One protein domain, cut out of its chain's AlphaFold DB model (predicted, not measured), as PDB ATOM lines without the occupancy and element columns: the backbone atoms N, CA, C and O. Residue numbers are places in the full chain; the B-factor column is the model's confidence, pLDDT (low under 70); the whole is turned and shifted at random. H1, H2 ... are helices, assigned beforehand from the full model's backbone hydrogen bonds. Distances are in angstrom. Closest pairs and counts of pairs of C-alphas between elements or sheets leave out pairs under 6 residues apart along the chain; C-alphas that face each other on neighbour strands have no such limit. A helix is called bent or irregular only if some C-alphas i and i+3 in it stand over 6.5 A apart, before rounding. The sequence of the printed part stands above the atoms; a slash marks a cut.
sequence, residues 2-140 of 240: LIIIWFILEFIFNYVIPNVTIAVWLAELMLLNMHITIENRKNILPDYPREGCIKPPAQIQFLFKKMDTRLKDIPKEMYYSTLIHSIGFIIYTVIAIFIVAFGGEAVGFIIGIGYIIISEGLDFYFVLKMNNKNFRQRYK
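What this domain is: This is residues 2 to 140 of the 240 residues of an uncharacterized protein of Dorea formicigenerans (UniProt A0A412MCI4). Three long helices, H1b, H4 and H5, form an up-and-down bundle, each running against the one before; residues 2 to 11 stick out at one end, and H2 and H3 sit toward the other. 139 residues are printed, with five named helices, H1 to H5: all helix. The whole is loose, radius of gyration of the C-alphas 19.6 A, spanning 68 by 32 by 19 A.

Where its parts are: Find C-alpha 2 at (302.639, 135.568, 173.041); H1, assigned as one helix by its hydrogen bonds, is bent, C-alphas 14 and 17 being 6.7 A apart, into H1a, residues 2 to 14, and H1b, 17 to 36. H2, 38 to 44, and H3, 58 to 64, are irregular: C-alphas 40 and 43 are 7.2 A apart, 59 and 62 7.3 A. H4, 76 to 101, is 37.3 A long; H5, 105 to 139, is 50.6 A, ending at (341.809, 160.576, 220.392).

How they stand to each other: Look at the hairpin H4 and H5, which touch, opposite ways; their closest C-alphas, of Ala 96 and Gly 108, are 5.3 A apart. H1b touches H5, closest at the C-alphas of Thr 21 and Phe 109, 4.9 A. Every O i to N i+4 pair is within hydrogen-bond range in H1a, H1b, H4 and H5, but 1 of 3 in H2 and 0 of 3 in H3, with O i to N i+3 pairs 2 of 4 and 3 of 4.

The domain as a whole: The printed part has no cut; links H2 to H3 and H3 to H4 are long; 49 residues have pLDDT under 70.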
ATOM      1  N   LEU A   2     301.259 136.086 173.163       60.03
ATOM      2  CA  LEU A   2     302.639 135.568 173.041       60.03
ATOM      3  C   LEU A   2     303.504 136.313 172.007       60.03
ATOM      4  O   LEU A   2     304.648 136.633 172.294       60.03
ATOM      5  N   ILE A   3     302.932 136.673 170.855       66.94
ATOM      6  CA  ILE A   3     303.628 137.442 169.806       66.94
ATOM      7  C   ILE A   3     303.979 138.859 170.289       66.94
ATOM      8  O   ILE A   3     305.076 139.341 170.051       66.94
ATOM      9  N   ILE A   4     303.075 139.507 171.029       68.44
ATOM     10  CA  ILE A   4     303.294 140.855 171.576       68.44
ATOM     11  C   ILE A   4     304.388 140.822 172.651       68.44
ATOM     12  O   ILE A   4     305.255 141.684 172.667       68.44
ATOM     13  N   ILE A   5     304.387 139.800 173.512       69.50
ATOM     14  CA  ILE A   5     305.436 139.592 174.521       69.50
ATOM     15  C   ILE A   5     306.793 139.353 173.846       69.50
ATOM     16  O   ILE A   5     307.792 139.911 174.288       69.50
ATOM     17  N   TRP A   6     306.831 138.578 172.760       69.44
ATOM     18  CA  TRP A   6     308.053 138.327 171.996       69.44
ATOM     19  C   TRP A   6     308.614 139.607 171.358       69.44
ATOM     20  O   TRP A   6     309.781 139.911 171.571       69.44
ATOM     21  N   PHE A   7     307.774 140.417 170.706       65.00
ATOM     22  CA  PHE A   7     308.180 141.720 170.159       65.00
ATOM     23  C   PHE A   7     308.654 142.704 171.237       65.00
ATOM     24  O   PHE A   7     309.607 143.449 171.021       65.00
ATOM     25  N   ILE A   8     308.015 142.710 172.413       67.06
ATOM     26  CA  ILE A   8     308.448 143.537 173.548       67.06
ATOM     27  C   ILE A   8     309.822 143.079 174.049       67.06
ATOM     28  O   ILE A   8     310.690 143.914 174.287       67.06
ATOM     29  N   LEU A   9     310.040 141.769 174.190       64.94
ATOM     30  CA  LEU A   9     311.333 141.225 174.604       64.94
ATOM     31  C   LEU A   9     312.421 141.526 173.571       64.94
ATOM     32  O   LEU A   9     313.495 141.976 173.946       64.94
ATOM     33  N   GLU A  10     312.135 141.353 172.285       65.12
ATOM     34  CA  GLU A  10     313.072 141.639 171.197       65.12
ATOM     35  C   GLU A  10     313.427 143.134 171.119       65.12
ATOM     36  O   GLU A  10     314.595 143.490 170.965       65.12
ATOM     37  N   PHE A  11     312.453 144.026 171.327       67.00
ATOM     38  CA  PHE A  11     312.693 145.466 171.437       67.00
ATOM     39  C   PHE A  11     313.566 145.817 172.650       67.00
ATOM     40  O   PHE A  11     314.507 146.604 172.538       67.00
ATOM     41  N   ILE A  12     313.292 145.210 173.810       62.38
ATOM     42  CA  ILE A  12     314.095 145.410 175.022       62.38
ATOM     43  C   ILE A  12     315.536 144.933 174.791       62.38
ATOM     44  O   ILE A  12     316.467 145.688 175.068       62.38
ATOM     45  N   PHE A  13     315.723 143.729 174.248       60.25
ATOM     46  CA  PHE A  13     317.045 143.145 174.024       60.25
ATOM     47  C   PHE A  13     317.864 143.890 172.973       60.25
ATOM     48  O   PHE A  13     319.039 144.110 173.213       60.25
ATOM     49  N   ASN A  14     317.261 144.328 171.865       59.97
ATOM     50  CA  ASN A  14     318.016 144.939 170.766       59.97
ATOM     51  C   ASN A  14     318.211 146.457 170.902       59.97
ATOM     52  O   ASN A  14     319.133 147.006 170.305       59.97
ATOM     53  N   TYR A  15     317.343 147.159 171.642       62.34
ATOM     54  CA  TYR A  15     317.359 148.630 171.683       62.34
ATOM     55  C   TYR A  15     317.489 149.223 173.086       62.34
ATOM     56  O   TYR A  15     318.018 150.325 173.230       62.34
ATOM     57  N   VAL A  16     317.026 148.538 174.137       61.44
ATOM     58  CA  VAL A  16     317.073 149.075 175.508       61.44
ATOM     59  C   VAL A  16     318.339 148.612 176.230       61.44
ATOM     60  O   VAL A  16     319.097 149.443 176.725       61.44
ATOM     61  N   ILE A  17     318.616 147.307 176.251       64.00
ATOM     62  CA  ILE A  17     319.769 146.723 176.954       64.00
ATOM     63  C   ILE A  17     321.139 147.253 176.471       64.00
ATOM     64  O   ILE A  17     321.956 147.573 177.344       64.00
ATOM     65  N   PRO A  18     321.424 147.433 175.165       66.88
ATOM     66  CA  PRO A  18     322.727 147.949 174.736       66.88
ATOM     67  C   PRO A  18     322.939 149.398 175.182       66.88
ATOM     68  O   PRO A  18     323.991 149.747 175.723       66.88
ATOM     69  N   ASN A  19     321.904 150.234 175.056       70.31
ATOM     70  CA  ASN A  19     321.940 151.633 175.489       70.31
ATOM     71  C   ASN A  19     322.091 151.764 177.011       70.31
ATOM     72  O   ASN A  19     322.834 152.620 177.495       70.31
ATOM     73  N   VAL A  20     321.431 150.892 177.777       72.06
ATOM     74  CA  VAL A  20     321.546 150.863 179.241       72.06
ATOM     75  C   VAL A  20     322.922 150.350 179.678       72.06
ATOM     76  O   VAL A  20     323.507 150.916 180.597       72.06
ATOM     77  N   THR A  21     323.490 149.345 179.005       72.94
ATOM     78  CA  THR A  21     324.851 148.848 179.288       72.94
ATOM     79  C   THR A  21     325.900 149.943 179.082       72.94
ATOM     80  O   THR A  21     326.767 150.139 179.935       72.94
ATOM     81  N   ILE A  22     325.785 150.723 178.002       73.25
ATOM     82  CA  ILE A  22     326.656 151.883 177.753       73.25
ATOM     83  C   ILE A  22     326.465 152.955 178.836       73.25
ATOM     84  O   ILE A  22     327.443 153.530 179.313       73.25
ATOM     85  N   ALA A  23     325.225 153.214 179.263       78.69
ATOM     86  CA  ALA A  23     324.943 154.174 180.329       78.69
ATOM     87  C   ALA A  23     325.545 153.751 181.681       78.69
ATOM     88  O   ALA A  23     326.091 154.595 182.390       78.69
ATOM     89  N   VAL A  24     325.497 152.458 182.020       81.19
ATOM     90  CA  VAL A  24     326.152 151.900 183.217       81.19
ATOM     91  C   VAL A  24     327.664 152.101 183.142       81.19
ATOM     92  O   VAL A  24     328.252 152.631 184.082       81.19
ATOM     93  N   TRP A  25     328.283 151.794 182.000       82.31
ATOM     94  CA  TRP A  25     329.716 152.018 181.799       82.31
ATOM     95  C   TRP A  25     330.110 153.502 181.923       82.31
ATOM     96  O   TRP A  25     331.111 153.840 182.557       82.31
ATOM     97  N   LEU A  26     329.302 154.419 181.376       79.50
ATOM     98  CA  LEU A  26     329.518 155.863 181.526       79.50
ATOM     99  C   LEU A  26     329.376 156.323 182.984       79.50
ATOM    100  O   LEU A  26     330.155 157.165 183.435       79.50
ATOM    101  N   ALA A  27     328.408 155.779 183.726       80.69
ATOM    102  CA  ALA A  27     328.230 156.078 185.145       80.69
ATOM    103  C   ALA A  27     329.446 155.626 185.969       80.69
ATOM    104  O   ALA A  27     329.933 156.385 186.805       80.69
ATOM    105  N   GLU A  28     329.993 154.444 185.688       80.25
ATOM    106  CA  GLU A  28     331.224 153.959 186.319       80.25
ATOM    107  C   GLU A  28     332.432 154.837 186.001       80.25
ATOM    108  O   GLU A  28     333.203 155.176 186.898       80.25
ATOM    109  N   LEU A  29     332.577 155.275 184.748       80.38
ATOM    110  CA  LEU A  29     333.644 156.197 184.367       80.38
ATOM    111  C   LEU A  29     333.540 157.524 185.139       80.38
ATOM    112  O   LEU A  29     334.554 158.074 185.580       80.38
ATOM    113  N   MET A  30     332.319 158.035 185.338       79.25
ATOM    114  CA  MET A  30     332.079 159.221 186.164       79.25
ATOM    115  C   MET A  30     332.416 158.974 187.638       79.25
ATOM    116  O   MET A  30     333.082 159.818 188.241       79.25
ATOM    117  N   LEU A  31     332.011 157.836 188.211       78.06
ATOM    118  CA  LEU A  31     332.323 157.460 189.596       78.06
ATOM    119  C   LEU A  31     333.832 157.320 189.815       78.06
ATOM    120  O   LEU A  31     334.374 157.908 190.751       78.06
ATOM    121  N   LEU A  32     334.539 156.642 188.910       74.69
ATOM    122  CA  LEU A  32     335.995 156.525 188.941       74.69
ATOM    123  C   LEU A  32     336.659 157.907 188.922       74.69
ATOM    124  O   LEU A  32     337.564 158.179 189.714       74.69
ATOM    125  N   ASN A  33     336.186 158.807 188.055       74.31
ATOM    126  CA  ASN A  33     336.697 160.171 187.995       74.31
ATOM    127  C   ASN A  33     336.439 160.931 189.308       74.31
ATOM    128  O   ASN A  33     337.342 161.614 189.791       74.31
ATOM    129  N   MET A  34     335.264 160.761 189.930       70.94
ATOM    130  CA  MET A  34     334.964 161.335 191.247       70.94
ATOM    131  C   MET A  34     335.900 160.805 192.338       70.94
ATOM    132  O   MET A  34     336.444 161.602 193.105       70.94
ATOM    133  N   HIS A  35     336.141 159.490 192.389       68.00
ATOM    134  CA  HIS A  35     337.050 158.862 193.360       68.00
ATOM    135  C   HIS A  35     338.499 159.322 193.192       68.00
ATOM    136  O   HIS A  35     339.214 159.504 194.182       68.00
ATOM    137  N   ILE A  36     338.922 159.555 191.949       64.31
ATOM    138  CA  ILE A  36     340.235 160.106 191.599       64.31
ATOM    139  C   ILE A  36     340.335 161.596 191.959       64.31
ATOM    140  O   ILE A  36     341.398 162.066 192.371       64.31
ATOM    141  N   THR A  37     339.250 162.368 191.850       59.22
ATOM    142  CA  THR A  37     339.222 163.769 192.285       59.22
ATOM    143  C   THR A  37     339.070 163.885 193.802       59.22
ATOM    144  O   THR A  37     337.996 164.017 194.371       59.22
ATOM    145  N   ILE A  38     340.224 163.906 194.456       58.72
ATOM    146  CA  ILE A  38     340.512 163.925 195.906       58.72
ATOM    147  C   ILE A  38     339.845 165.066 196.700       58.72
ATOM    148  O   ILE A  38     339.920 165.108 197.927       58.72
ATOM    149  N   GLU A  39     339.173 165.992 196.024       54.56
ATOM    150  CA  GLU A  39     338.576 167.194 196.599       54.56
ATOM    151  C   GLU A  39     337.629 166.884 197.768       54.56
ATOM    152  O   GLU A  39     337.737 167.513 198.819       54.56
ATOM    153  N   ASN A  40     336.826 165.820 197.658       51.62
ATOM    154  CA  ASN A  40     335.915 165.380 198.722       51.62
ATOM    155  C   ASN A  40     336.624 164.721 199.922       51.62
ATOM    156  O   ASN A  40     336.051 164.644 201.008       51.62
ATOM    157  N   ARG A  41     337.869 164.247 199.768       55.84
ATOM    158  CA  ARG A  41     338.613 163.540 200.830       55.84
ATOM    159  C   ARG A  41     339.562 164.451 201.619       55.84
ATOM    160  O   ARG A  41     340.069 164.009 202.649       55.84
ATOM    161  N   LYS A  42     339.739 165.720 201.207       55.06
ATOM    162  CA  LYS A  42     340.582 166.746 201.868       55.06
ATOM    163  C   LYS A  42     340.304 166.879 203.375       55.06
ATOM    164  O   LYS A  42     341.242 166.997 204.159       55.06
ATOM    165  N   ASN A  43     339.044 166.752 203.788       53.41
ATOM    166  CA  ASN A  43     338.623 166.900 205.187       53.41
ATOM    167  C   ASN A  43     339.106 165.768 206.118       53.41
ATOM    168  O   ASN A  43     339.074 165.921 207.334       53.41
ATOM    169  N   ILE A  44     339.558 164.632 205.573       54.66
ATOM    170  CA  ILE A  44     339.957 163.451 206.360       54.66
ATOM    171  C   ILE A  44     341.474 163.440 206.642       54.66
ATOM    172  O   ILE A  44     341.944 162.719 207.519       54.66
ATOM    173  N   LEU A  45     342.259 164.246 205.921       56.94
ATOM    174  CA  LEU A  45     343.722 164.158 205.918       56.94
ATOM    175  C   LEU A  45     344.499 164.811 207.081       56.94
ATOM    176  O   LEU A  45     345.625 164.354 207.287       56.94
ATOM    177  N   PRO A  46     344.019 165.824 207.837       60.12
ATOM    178  CA  PRO A  46     344.924 166.594 208.695       60.12
ATOM    179  C   PRO A  46     345.546 165.774 209.839       60.12
ATOM    180  O   PRO A  46     346.715 165.987 210.160       60.12
ATOM    181  N   ASP A  47     344.829 164.783 210.382       59.38
ATOM    182  CA  ASP A  47     345.295 163.976 211.522       59.38
ATOM    183  C   ASP A  47     345.630 162.519 211.169       59.38
ATOM    184  O   ASP A  47     345.789 161.688 212.065       59.38
ATOM    185  N   TYR A  48     345.754 162.170 209.884       67.00
ATOM    186  CA  TYR A  48     346.089 160.799 209.495       67.00
ATOM    187  C   TYR A  48     347.565 160.466 209.834       67.00
ATOM    188  O   TYR A  48     348.447 161.327 209.715       67.00
ATOM    189  N   PRO A  49     347.895 159.227 210.256       67.44
ATOM    190  CA  PRO A  49     349.267 158.860 210.618       67.44
ATOM    191  C   PRO A  49     350.217 158.921 209.436       67.44
ATOM    192  O   PRO A  49     350.050 158.175 208.475       67.44
ATOM    193  N   ARG A  50     351.289 159.714 209.566       71.00
ATOM    194  CA  ARG A  50     352.351 159.805 208.548       71.00
ATOM    195  C   ARG A  50     352.999 158.450 208.248       71.00
ATOM    196  O   ARG A  50     353.285 158.166 207.096       71.00
ATOM    197  N   GLU A  51     353.156 157.585 209.252       72.56
ATOM    198  CA  GLU A  51     353.658 156.207 209.084       72.56
ATOM    199  C   GLU A  51     352.739 155.330 208.214       72.56
ATOM    200  O   GLU A  51     353.161 154.324 207.652       72.56
ATOM    201  N   GLY A  52     351.454 155.685 208.127       72.62
ATOM    202  CA  GLY A  52     350.476 155.008 207.285       72.62
ATOM    203  C   GLY A  52     350.382 155.581 205.874       72.62
ATOM    204  O   GLY A  52     349.566 155.078 205.097       72.62
ATOM    205  N   CYS A  53     351.150 156.625 205.555       79.00
ATOM    206  CA  CYS A  53     351.145 157.243 204.241       79.00
ATOM    207  C   CYS A  53     352.161 156.577 203.304       79.00
ATOM    208  O   CYS A  53     353.206 156.086 203.723       79.00
ATOM    209  N   ILE A  54     351.832 156.562 202.018       78.44
ATOM    210  CA  ILE A  54     352.641 156.010 200.937       78.44
ATOM    211  C   ILE A  54     352.856 157.114 199.913       78.44
ATOM    212  O   ILE A  54     351.927 157.840 199.553       78.44
ATOM    213  N   LYS A  55     354.082 157.207 199.405       79.62
ATOM    214  CA  LYS A  55     354.378 158.019 198.234       79.62
ATOM    215  C   LYS A  55     354.078 157.195 196.979       79.62
ATOM    216  O   LYS A  55     354.725 156.162 196.788       79.62
ATOM    217  N   PRO A  56     353.117 157.599 196.131       73.50
ATOM    218  CA  PRO A  56     352.831 156.863 194.911       73.50
ATOM    219  C   PRO A  56     354.057 156.897 193.977       73.50
ATOM    220  O   PRO A  56     354.719 157.937 193.871       73.50
ATOM    221  N   PRO A  57     354.383 155.790 193.292       74.88
ATOM    222  CA  PRO A  57     355.414 155.790 192.265       74.88
ATOM    223  C   PRO A  57     355.040 156.739 191.119       74.88
ATOM    224  O   PRO A  57     353.869 156.879 190.765       74.88
ATOM    225  N   ALA A  58     356.047 157.374 190.512       72.44
ATOM    226  CA  ALA A  58     355.865 158.410 189.489       72.44
ATOM    227  C   ALA A  58     354.976 157.956 188.313       72.44
ATOM    228  O   ALA A  58     354.202 158.743 187.778       72.44
ATOM    229  N   GLN A  59     355.036 156.667 187.967       71.56
ATOM    230  CA  GLN A  59     354.283 156.067 186.862       71.56
ATOM    231  C   GLN A  59     352.763 156.121 187.044       71.56
ATOM    232  O   GLN A  59     352.052 156.195 186.053       71.56
ATOM    233  N   ILE A  60     352.259 156.104 188.281       71.56
ATOM    234  CA  ILE A  60     350.814 156.122 188.577       71.56
ATOM    235  C   ILE A  60     350.380 157.412 189.269       71.56
ATOM    236  O   ILE A  60     349.221 157.566 189.644       71.56
ATOM    237  N   GLN A  61     351.295 158.369 189.417       67.75
ATOM    238  CA  GLN A  61     351.014 159.660 190.036       67.75
ATOM    239  C   GLN A  61     349.948 160.448 189.253       67.75
ATOM    240  O   GLN A  61     349.212 161.243 189.837       67.75
ATOM    241  N   PHE A  62     349.803 160.178 187.950       70.19
ATOM    242  CA  PHE A  62     348.749 160.757 187.114       70.19
ATOM    243  C   PHE A  62     347.332 160.358 187.559       70.19
ATOM    244  O   PHE A  62     346.411 161.143 187.347       70.19
ATOM    245  N   LEU A  63     347.155 159.199 188.211       64.94
ATOM    246  CA  LEU A  63     345.871 158.772 188.788       64.94
ATOM    247  C   LEU A  63     345.469 159.615 190.004       64.94
ATOM    248  O   LEU A  63     344.351 159.500 190.481       64.94
ATOM    249  N   PHE A  64     346.359 160.474 190.507       67.06
ATOM    250  CA  PHE A  64     346.135 161.323 191.678       67.06
ATOM    251  C   PHE A  64     346.254 162.820 191.325       67.06
ATOM    252  O   PHE A  64     346.557 163.651 192.179       67.06
ATOM    253  N   LYS A  65     346.009 163.177 190.053       54.84
ATOM    254  CA  LYS A  65     346.321 164.467 189.391       54.84
ATOM    255  C   LYS A  65     345.836 165.756 190.084       54.84
ATOM    256  O   LYS A  65     346.290 166.830 189.706       54.84
ATOM    257  N   LYS A  66     344.923 165.683 191.062       53.59
ATOM    258  CA  LYS A  66     344.388 166.838 191.821       53.59
ATOM    259  C   LYS A  66     344.709 166.811 193.322       53.59
ATOM    260  O   LYS A  66     344.046 167.490 194.107       53.59
ATOM    261  N   MET A  67     345.693 166.027 193.752       50.62
ATOM    262  CA  MET A  67     346.157 166.099 195.135       50.62
ATOM    263  C   MET A  67     346.915 167.407 195.355       50.62
ATOM    264  O   MET A  67     347.806 167.749 194.579       50.62
ATOM    265  N   ASP A  68     346.541 168.149 196.397       47.56
ATOM    266  CA  ASP A  68     347.244 169.367 196.790       47.56
ATOM    267  C   ASP A  68     348.740 169.054 196.954       47.56
ATOM    268  O   ASP A  68     349.118 168.118 197.656       47.56
ATOM    269  N   THR A  69     349.597 169.837 196.299       45.84
ATOM    270  CA  THR A  69     351.065 169.687 196.292       45.84
ATOM    271  C   THR A  69     351.708 169.647 197.687       45.84
ATOM    272  O   THR A  69     352.851 169.206 197.829       45.84
ATOM    273  N   ARG A  70     350.976 170.063 198.731       42.88
ATOM    274  CA  ARG A  70     351.375 169.959 200.145       42.88
ATOM    275  C   ARG A  70     351.287 168.533 200.711       42.88
ATOM    276  O   ARG A  70     351.982 168.222 201.675       42.88
ATOM    277  N   LEU A  71     350.480 167.662 200.109       52.69
ATOM    278  CA  LEU A  71     350.298 166.254 200.470       52.69
ATOM    279  C   LEU A  71     351.150 165.372 199.548       52.69
ATOM    280  O   LEU A  71     350.651 164.732 198.627       52.69
ATOM    281  N   LYS A  72     352.469 165.352 199.785       56.41
ATOM    282  CA  LYS A  72     353.385 164.445 199.062       56.41
ATOM    283  C   LYS A  72     353.105 162.964 199.345       56.41
ATOM    284  O   LYS A  72     353.429 162.129 198.502       56.41
ATOM    285  N   ASP A  73     352.494 162.665 200.493       67.56
ATOM    286  CA  ASP A  73     352.240 161.306 200.962       67.56
ATOM    287  C   ASP A  73     350.730 161.063 201.121       67.56
ATOM    288  O   ASP A  73     350.011 161.863 201.723       67.56
ATOM    289  N   ILE A  74     350.252 159.941 200.581       73.31
ATOM    290  CA  ILE A  74     348.834 159.570 200.485       73.31
ATOM    291  C   ILE A  74     348.507 158.514 201.543       73.31
ATOM    292  O   ILE A  74     349.271 157.557 201.669       73.31
ATOM    293  N   PRO A  75     347.373 158.586 202.266       77.56
ATOM    294  CA  PRO A  75     346.936 157.494 203.131       77.56
ATOM    295  C   PRO A  75     346.876 156.175 202.360       77.56
ATOM    296  O   PRO A  75     346.232 156.091 201.312       77.56
ATOM    297  N   LYS A  76     347.507 155.116 202.877       83.88
ATOM    298  CA  LYS A  76     347.589 153.841 202.148       83.88
ATOM    299  C   LYS A  76     346.230 153.268 201.754       83.88
ATOM    300  O   LYS A  76     346.106 152.699 200.679       83.88
ATOM    301  N   GLU A  77     345.207 153.424 202.598       82.75
ATOM    302  CA  GLU A  77     343.846 152.982 202.282       82.75
ATOM    303  C   GLU A  77     343.298 153.670 201.034       82.75
ATOM    304  O   GLU A  77     342.693 153.003 200.204       82.75
ATOM    305  N   MET A  78     343.549 154.973 200.876       77.81
ATOM    306  CA  MET A  78     343.136 155.720 199.694       77.81
ATOM    307  C   MET A  78     343.928 155.283 198.462       77.81
ATOM    308  O   MET A  78     343.337 155.047 197.417       77.81
ATOM    309  N   TYR A  79     345.244 155.108 198.604       80.75
ATOM    310  CA  TYR A  79     346.091 154.605 197.526       80.75
ATOM    311  C   TYR A  79     345.604 153.247 196.995       80.75
ATOM    312  O   TYR A  79     345.411 153.092 195.792       80.75
ATOM    313  N   TYR A  80     345.365 152.275 197.884       83.75
ATOM    314  CA  TYR A  80     344.898 150.947 197.483       83.75
ATOM    315  C   TYR A  80     343.472 150.965 196.931       83.75
ATOM    316  O   TYR A  80     343.226 150.289 195.941       83.75
ATOM    317  N   SER A  81     342.561 151.745 197.521       83.62
ATOM    318  CA  SER A  81     341.193 151.949 197.016       83.62
ATOM    319  C   SER A  81     341.217 152.443 195.566       83.62
ATOM    320  O   SER A  81     340.730 151.747 194.680       83.62
ATOM    321  N   THR A  82     341.910 153.552 195.287       79.12
ATOM    322  CA  THR A  82     342.017 154.101 193.926       79.12
ATOM    323  C   THR A  82     342.691 153.128 192.957       79.12
ATOM    324  O   THR A  82     342.249 152.996 191.818       79.12
ATOM    325  N   LEU A  83     343.740 152.423 193.391       83.25
ATOM    326  CA  LEU A  83     344.447 151.454 192.553       83.25
ATOM    327  C   LEU A  83     343.561 150.249 192.196       83.25
ATOM    328  O   LEU A  83     343.483 149.877 191.028       83.25
ATOM    329  N   ILE A  84     342.880 149.659 193.184       84.69
ATOM    330  CA  ILE A  84     341.975 148.517 192.993       84.69
ATOM    331  C   ILE A  84     340.801 148.920 192.102       84.69
ATOM    332  O   ILE A  84     340.478 148.180 191.177       84.69
ATOM    333  N   HIS A  85     340.208 150.094 192.331       82.50
ATOM    334  CA  HIS A  85     339.104 150.595 191.516       82.50
ATOM    335  C   HIS A  85     339.561 150.824 190.067       82.50
ATOM    336  O   HIS A  85     338.932 150.323 189.142       82.50
ATOM    337  N   SER A  86     340.717 151.466 189.855       81.50
ATOM    338  CA  SER A  86     341.254 151.730 188.508       81.50
ATOM    339  C   SER A  86     341.586 150.445 187.742       81.50
ATOM    340  O   SER A  86     341.199 150.295 186.585       81.50
ATOM    341  N   ILE A  87     342.288 149.497 188.374       85.56
ATOM    342  CA  ILE A  87     342.630 148.207 187.750       85.56
ATOM    343  C   ILE A  87     341.358 147.389 187.502       85.56
ATOM    344  O   ILE A  87     341.190 146.824 186.422       85.56
ATOM    345  N   GLY A  88     340.452 147.355 188.481       86.44
ATOM    346  CA  GLY A  88     339.167 146.677 188.372       86.44
ATOM    347  C   GLY A  88     338.330 147.214 187.214       86.44
ATOM    348  O   GLY A  88     337.791 146.415 186.459       86.44
ATOM    349  N   PHE A  89     338.300 148.535 187.019       85.31
ATOM    350  CA  PHE A  89     337.551 149.178 185.940       85.31
ATOM    351  C   PHE A  89     338.117 148.816 184.563       85.31
ATOM    352  O   PHE A  89     337.357 148.547 183.635       85.31
ATOM    353  N   ILE A  90     339.447 148.745 184.426       84.94
ATOM    354  CA  ILE A  90     340.098 148.305 183.181       84.94
ATOM    355  C   ILE A  90     339.722 146.851 182.872       84.94
ATOM    356  O   ILE A  90     339.305 146.551 181.755       84.94
ATOM    357  N   ILE A  91     339.838 145.954 183.859       87.00
ATOM    358  CA  ILE A  91     339.499 144.531 183.694       87.00
ATOM    359  C   ILE A  91     338.019 144.376 183.332       87.00
ATOM    360  O   ILE A  91     337.695 143.685 182.368       87.00
ATOM    361  N   TYR A  92     337.135 145.047 184.073       85.50
ATOM    362  CA  TYR A  92     335.701 145.063 183.804       85.50
ATOM    363  C   TYR A  92     335.405 145.557 182.386       85.50
ATOM    364  O   TYR A  92     334.714 144.866 181.647       85.50
ATOM    365  N   THR A  93     335.981 146.691 181.976       82.69
ATOM    366  CA  THR A  93     335.753 147.275 180.647       82.69
ATOM    367  C   THR A  93     336.155 146.304 179.539       82.69
ATOM    368  O   THR A  93     335.398 146.106 178.594       82.69
ATOM    369  N   VAL A  94     337.313 145.645 179.660       84.12
ATOM    370  CA  VAL A  94     337.759 144.649 178.675       84.12
ATOM    371  C   VAL A  94     336.778 143.475 178.605       84.12
ATOM    372  O   VAL A  94     336.346 143.108 177.514       84.12
ATOM    373  N   ILE A  95     336.378 142.918 179.753       84.81
ATOM    374  CA  ILE A  95     335.418 141.805 179.819       84.81
ATOM    375  C   ILE A  95     334.062 142.216 179.229       84.81
ATOM    376  O   ILE A  95     333.492 141.473 178.431       84.81
ATOM    377  N   ALA A  96     333.561 143.399 179.582       79.75
ATOM    378  CA  ALA A  96     332.289 143.923 179.102       79.75
ATOM    379  C   ALA A  96     332.294 144.112 177.578       79.75
ATOM    380  O   ALA A  96     331.342 143.697 176.923       79.75
ATOM    381  N   ILE A  97     333.381 144.647 177.002       78.75
ATOM    382  CA  ILE A  97     333.535 144.790 175.544       78.75
ATOM    383  C   ILE A  97     333.467 143.425 174.854       78.75
ATOM    384  O   ILE A  97     332.734 143.280 173.878       78.75
ATOM    385  N   PHE A  98     334.184 142.417 175.365       80.06
ATOM    386  CA  PHE A  98     334.124 141.066 174.801       80.06
ATOM    387  C   PHE A  98     332.708 140.488 174.874       80.06
ATOM    388  O   PHE A  98     332.203 139.982 173.879       80.06
ATOM    389  N   ILE A  99     332.041 140.594 176.024       82.12
ATOM    390  CA  ILE A  99     330.688 140.060 176.220       82.12
ATOM    391  C   ILE A  99     329.678 140.732 175.282       82.12
ATOM    392  O   ILE A  99     328.885 140.041 174.643       82.12
ATOM    393  N   VAL A 100     329.728 142.060 175.161       73.94
ATOM    394  CA  VAL A 100     328.856 142.822 174.256       73.94
ATOM    395  C   VAL A 100     329.139 142.461 172.795       73.94
ATOM    396  O   VAL A 100     328.199 142.230 172.039       73.94
ATOM    397  N   ALA A 101     330.408 142.307 172.400       74.69
ATOM    398  CA  ALA A 101     330.784 141.939 171.031       74.69
ATOM    399  C   ALA A 101     330.246 140.564 170.584       74.69
ATOM    400  O   ALA A 101     330.047 140.348 169.391       74.69
ATOM    401  N   PHE A 102     329.976 139.651 171.523       80.50
ATOM    402  CA  PHE A 102     329.365 138.342 171.255       80.50
ATOM    403  C   PHE A 102     327.845 138.306 171.514       80.50
ATOM    404  O   PHE A 102     327.274 137.229 171.678       80.50
ATOM    405  N   GLY A 103     327.178 139.466 171.560       72.12
ATOM    406  CA  GLY A 103     325.722 139.567 171.736       72.12
ATOM    407  C   GLY A 103     325.233 139.321 173.170       72.12
ATOM    408  O   GLY A 103     324.045 139.113 173.399       72.12
ATOM    409  N   GLY A 104     326.133 139.337 174.158       79.69
ATOM    410  CA  GLY A 104     325.840 139.092 175.571       79.69
ATOM    411  C   GLY A 104     325.430 140.338 176.358       79.69
ATOM    412  O   GLY A 104     325.766 140.453 177.534       79.69
ATOM    413  N   GLU A 105     324.735 141.295 175.750       75.06
ATOM    414  CA  GLU A 105     324.504 142.630 176.325       75.06
ATOM    415  C   GLU A 105     323.820 142.588 177.703       75.06
ATOM    416  O   GLU A 105     324.239 143.276 178.632       75.06
ATOM    417  N   ALA A 106     322.838 141.697 177.889       78.12
ATOM    418  CA  ALA A 106     322.168 141.513 179.179       78.12
ATOM    419  C   ALA A 106     323.125 141.006 180.274       78.12
ATOM    420  O   ALA A 106     323.022 141.398 181.437       78.12
ATOM    421  N   VAL A 107     324.082 140.153 179.901       82.06
ATOM    422  CA  VAL A 107     325.122 139.652 180.806       82.06
ATOM    423  C   VAL A 107     326.105 140.775 181.142       82.06
ATOM    424  O   VAL A 107     326.468 140.938 182.306       82.06
ATOM    425  N   GLY A 108     326.475 141.596 180.154       78.81
ATOM    426  CA  GLY A 108     327.308 142.786 180.348       78.81
ATOM    427  C   GLY A 108     326.688 143.782 181.334       78.81
ATOM    428  O   GLY A 108     327.373 144.248 182.246       78.81
ATOM    429  N   PHE A 109     325.381 144.030 181.218       80.62
ATOM    430  CA  PHE A 109     324.629 144.865 182.156       80.62
ATOM    431  C   PHE A 109     324.685 144.334 183.598       80.62
ATOM    432  O   PHE A 109     325.027 145.078 184.516       80.62
ATOM    433  N   ILE A 110     324.390 143.044 183.810       84.38
ATOM    434  CA  ILE A 110     324.397 142.427 185.149       84.38
ATOM    435  C   ILE A 110     325.786 142.520 185.788       84.38
ATOM    436  O   ILE A 110     325.906 142.843 186.972       84.38
ATOM    437  N   ILE A 111     326.837 142.263 185.006       85.81
ATOM    438  CA  ILE A 111     328.219 142.355 185.481       85.81
ATOM    439  C   ILE A 111     328.570 143.799 185.859       85.81
ATOM    440  O   ILE A 111     329.195 143.992 186.898       85.81
ATOM    441  N   GLY A 112     328.135 144.800 185.082       84.88
ATOM    442  CA  GLY A 112     328.353 146.217 185.406       84.88
ATOM    443  C   GLY A 112     327.707 146.626 186.727       84.88
ATOM    444  O   GLY A 112     328.373 147.111 187.637       84.88
ATOM    445  N   ILE A 113     326.424 146.304 186.917       85.19
ATOM    446  CA  ILE A 113     325.744 146.573 188.195       85.19
ATOM    447  C   ILE A 113     326.440 145.860 189.365       85.19
ATOM    448  O   ILE A 113     326.640 146.453 190.428       85.19
ATOM    449  N   GLY A 114     326.847 144.602 189.174       87.69
ATOM    450  CA  GLY A 114     327.612 143.859 190.177       87.69
ATOM    451  C   GLY A 114     328.947 144.529 190.515       87.69
ATOM    452  O   GLY A 114     329.300 144.640 191.691       87.69
ATOM    453  N   TYR A 115     329.664 145.022 189.505       87.69
ATOM    454  CA  TYR A 115     330.921 145.739 189.679       87.69
ATOM    455  C   TYR A 115     330.734 147.054 190.447       87.69
ATOM    456  O   TYR A 115     331.491 147.301 191.387       87.69
ATOM    457  N   ILE A 116     329.700 147.850 190.145       86.31
ATOM    458  CA  ILE A 116     329.372 149.075 190.897       86.31
ATOM    459  C   ILE A 116     329.172 148.766 192.384       86.31
ATOM    460  O   ILE A 116     329.780 149.398 193.243       86.31
ATOM    461  N   ILE A 117     328.351 147.762 192.707       88.75
ATOM    462  CA  ILE A 117     328.049 147.420 194.105       88.75
ATOM    463  C   ILE A 117     329.323 147.005 194.856       88.75
ATOM    464  O   ILE A 117     329.543 147.420 195.996       88.75
ATOM    465  N   ILE A 118     330.171 146.188 194.225       88.56
ATOM    466  CA  ILE A 118     331.410 145.698 194.839       88.56
ATOM    467  C   ILE A 118     332.431 146.830 195.000       88.56
ATOM    468  O   ILE A 118     333.048 146.946 196.061       88.56
ATOM    469  N   SER A 119     332.616 147.656 193.970       84.81
ATOM    470  CA  SER A 119     333.593 148.747 193.967       84.81
ATOM    471  C   SER A 119     333.243 149.826 194.996       84.81
ATOM    472  O   SER A 119     334.082 150.147 195.841       84.81
ATOM    473  N   GLU A 120     331.990 150.283 195.036       83.44
ATOM    474  CA  GLU A 120     331.508 151.241 196.042       83.44
ATOM    475  C   GLU A 120     331.560 150.659 197.465       83.44
ATOM    476  O   GLU A 120     331.954 151.339 198.416       83.44
ATOM    477  N   GLY A 121     331.233 149.372 197.630       85.75
ATOM    478  CA  GLY A 121     331.345 148.685 198.918       85.75
ATOM    479  C   GLY A 121     332.785 148.625 199.441       85.75
ATOM    480  O   GLY A 121     333.035 148.870 200.628       85.75
ATOM    481  N   LEU A 122     333.751 148.340 198.561       87.00
ATOM    482  CA  LEU A 122     335.176 148.344 198.896       87.00
ATOM    483  C   LEU A 122     335.671 149.750 199.242       87.00
ATOM    484  O   LEU A 122     336.388 149.919 200.235       87.00
ATOM    485  N   ASP A 123     335.269 150.762 198.478       82.12
ATOM    486  CA  ASP A 123     335.656 152.146 198.742       82.12
ATOM    487  C   ASP A 123     335.099 152.649 200.071       82.12
ATOM    488  O   ASP A 123     335.844 153.215 200.879       82.12
ATOM    489  N   PHE A 124     333.834 152.350 200.368       82.38
ATOM    490  CA  PHE A 124     333.233 152.645 201.663       82.38
ATOM    491  C   PHE A 124     333.998 151.973 202.814       82.38
ATOM    492  O   PHE A 124     334.308 152.617 203.823       82.38
ATOM    493  N   TYR A 125     334.389 150.704 202.653       85.50
ATOM    494  CA  TYR A 125     335.211 149.993 203.635       85.50
ATOM    495  C   TYR A 125     336.567 150.682 203.874       85.50
ATOM    496  O   TYR A 125     336.979 150.870 205.027       85.50
ATOM    497  N   PHE A 126     337.264 151.096 202.811       83.25
ATOM    498  CA  PHE A 126     338.543 151.799 202.935       83.25
ATOM    499  C   PHE A 126     338.391 153.178 203.583       83.25
ATOM    500  O   PHE A 126     339.211 153.537 204.436       83.25
ATOM    501  N   VAL A 127     337.330 153.923 203.257       78.75
ATOM    502  CA  VAL A 127     337.007 155.211 203.891       78.75
ATOM    503  C   VAL A 127     336.740 155.032 205.386       78.75
ATOM    504  O   VAL A 127     337.335 155.739 206.200       78.75
ATOM    505  N   LEU A 128     335.939 154.039 205.783       76.94
ATOM    506  CA  LEU A 128     335.705 153.723 207.196       76.94
ATOM    507  C   LEU A 128     337.004 153.374 207.931       76.94
ATOM    508  O   LEU A 128     337.251 153.842 209.046       76.94
ATOM    509  N   LYS A 129     337.865 152.567 207.307       81.88
ATOM    510  CA  LYS A 129     339.163 152.185 207.877       81.88
ATOM    511  C   LYS A 129     340.089 153.391 208.046       81.88
ATOM    512  O   LYS A 129     340.770 153.492 209.070       81.88
ATOM    513  N   MET A 130     340.097 154.309 207.082       77.88
ATOM    514  CA  MET A 130     340.845 155.563 207.142       77.88
ATOM    515  C   MET A 130     340.319 156.476 208.256       77.88
ATOM    516  O   MET A 130     341.103 156.914 209.099       77.88
ATOM    517  N   ASN A 131     339.000 156.671 208.337       74.56
ATOM    518  CA  ASN A 131     338.347 157.466 209.383       74.56
ATOM    519  C   ASN A 131     338.632 156.917 210.783       74.56
ATOM    520  O   ASN A 131     338.968 157.666 211.691       74.56
ATOM    521  N   ASN A 132     338.591 155.596 210.954       73.88
ATOM    522  CA  ASN A 132     338.934 154.938 212.212       73.88
ATOM    523  C   ASN A 132     340.387 155.215 212.634       73.88
ATOM    524  O   ASN A 132     340.658 155.483 213.803       73.88
ATOM    525  N   LYS A 133     341.336 155.183 211.694       75.62
ATOM    526  CA  LYS A 133     342.733 155.523 211.993       75.62
ATOM    527  C   LYS A 133     342.907 156.985 212.362       75.62
ATOM    528  O   LYS A 133     343.580 157.262 213.351       75.62
ATOM    529  N   ASN A 134     342.271 157.874 211.608       73.38
ATOM    530  CA  ASN A 134     342.262 159.305 211.880       73.38
ATOM    531  C   ASN A 134     341.716 159.581 213.293       73.38
ATOM    532  O   ASN A 134     342.367 160.201 214.129       73.38
ATOM    533  N   PHE A 135     340.579 158.963 213.620       71.44
ATOM    534  CA  PHE A 135     339.949 159.021 214.936       71.44
ATOM    535  C   PHE A 135     340.855 158.482 216.053       71.44
ATOM    536  O   PHE A 135     340.988 159.094 217.112       71.44
ATOM    537  N   ARG A 136     341.513 157.334 215.839       69.06
ATOM    538  CA  ARG A 136     342.451 156.761 216.818       69.06
ATOM    539  C   ARG A 136     343.666 157.650 217.039       69.06
ATOM    540  O   ARG A 136     344.121 157.747 218.174       69.06
ATOM    541  N   GLN A 137     344.186 158.282 215.994       68.88
ATOM    542  CA  GLN A 137     345.301 159.212 216.125       68.88
ATOM    543  C   GLN A 137     344.901 160.463 216.899       68.88
ATOM    544  O   GLN A 137     345.609 160.854 217.828       68.88
ATOM    545  N   ARG A 138     343.742 161.033 216.561       65.75
ATOM    546  CA  ARG A 138     343.198 162.217 217.218       65.75
ATOM    547  C   ARG A 138     342.905 161.971 218.699       65.75
ATOM    548  O   ARG A 138     343.255 162.796 219.537       65.75
ATOM    549  N   TYR A 139     342.326 160.817 219.041       64.00
ATOM    550  CA  TYR A 139     341.809 160.576 220.392       64.00
ATOM    551  C   TYR A 139     342.619 159.613 221.262       64.00
ATOM    552  O   TYR A 139     342.327 159.547 222.452       64.00
ATOM    553  N   LYS A 140     343.626 158.904 220.719       59.84
ATOM    554  CA  LYS A 140     344.554 157.919 221.344       59.84
ATOM    555  C   LYS A 140     343.930 156.762 222.148       59.84
ATOM    556  O   LYS A 140     344.441 155.644 222.100       59.84
TER     557      LYS A 140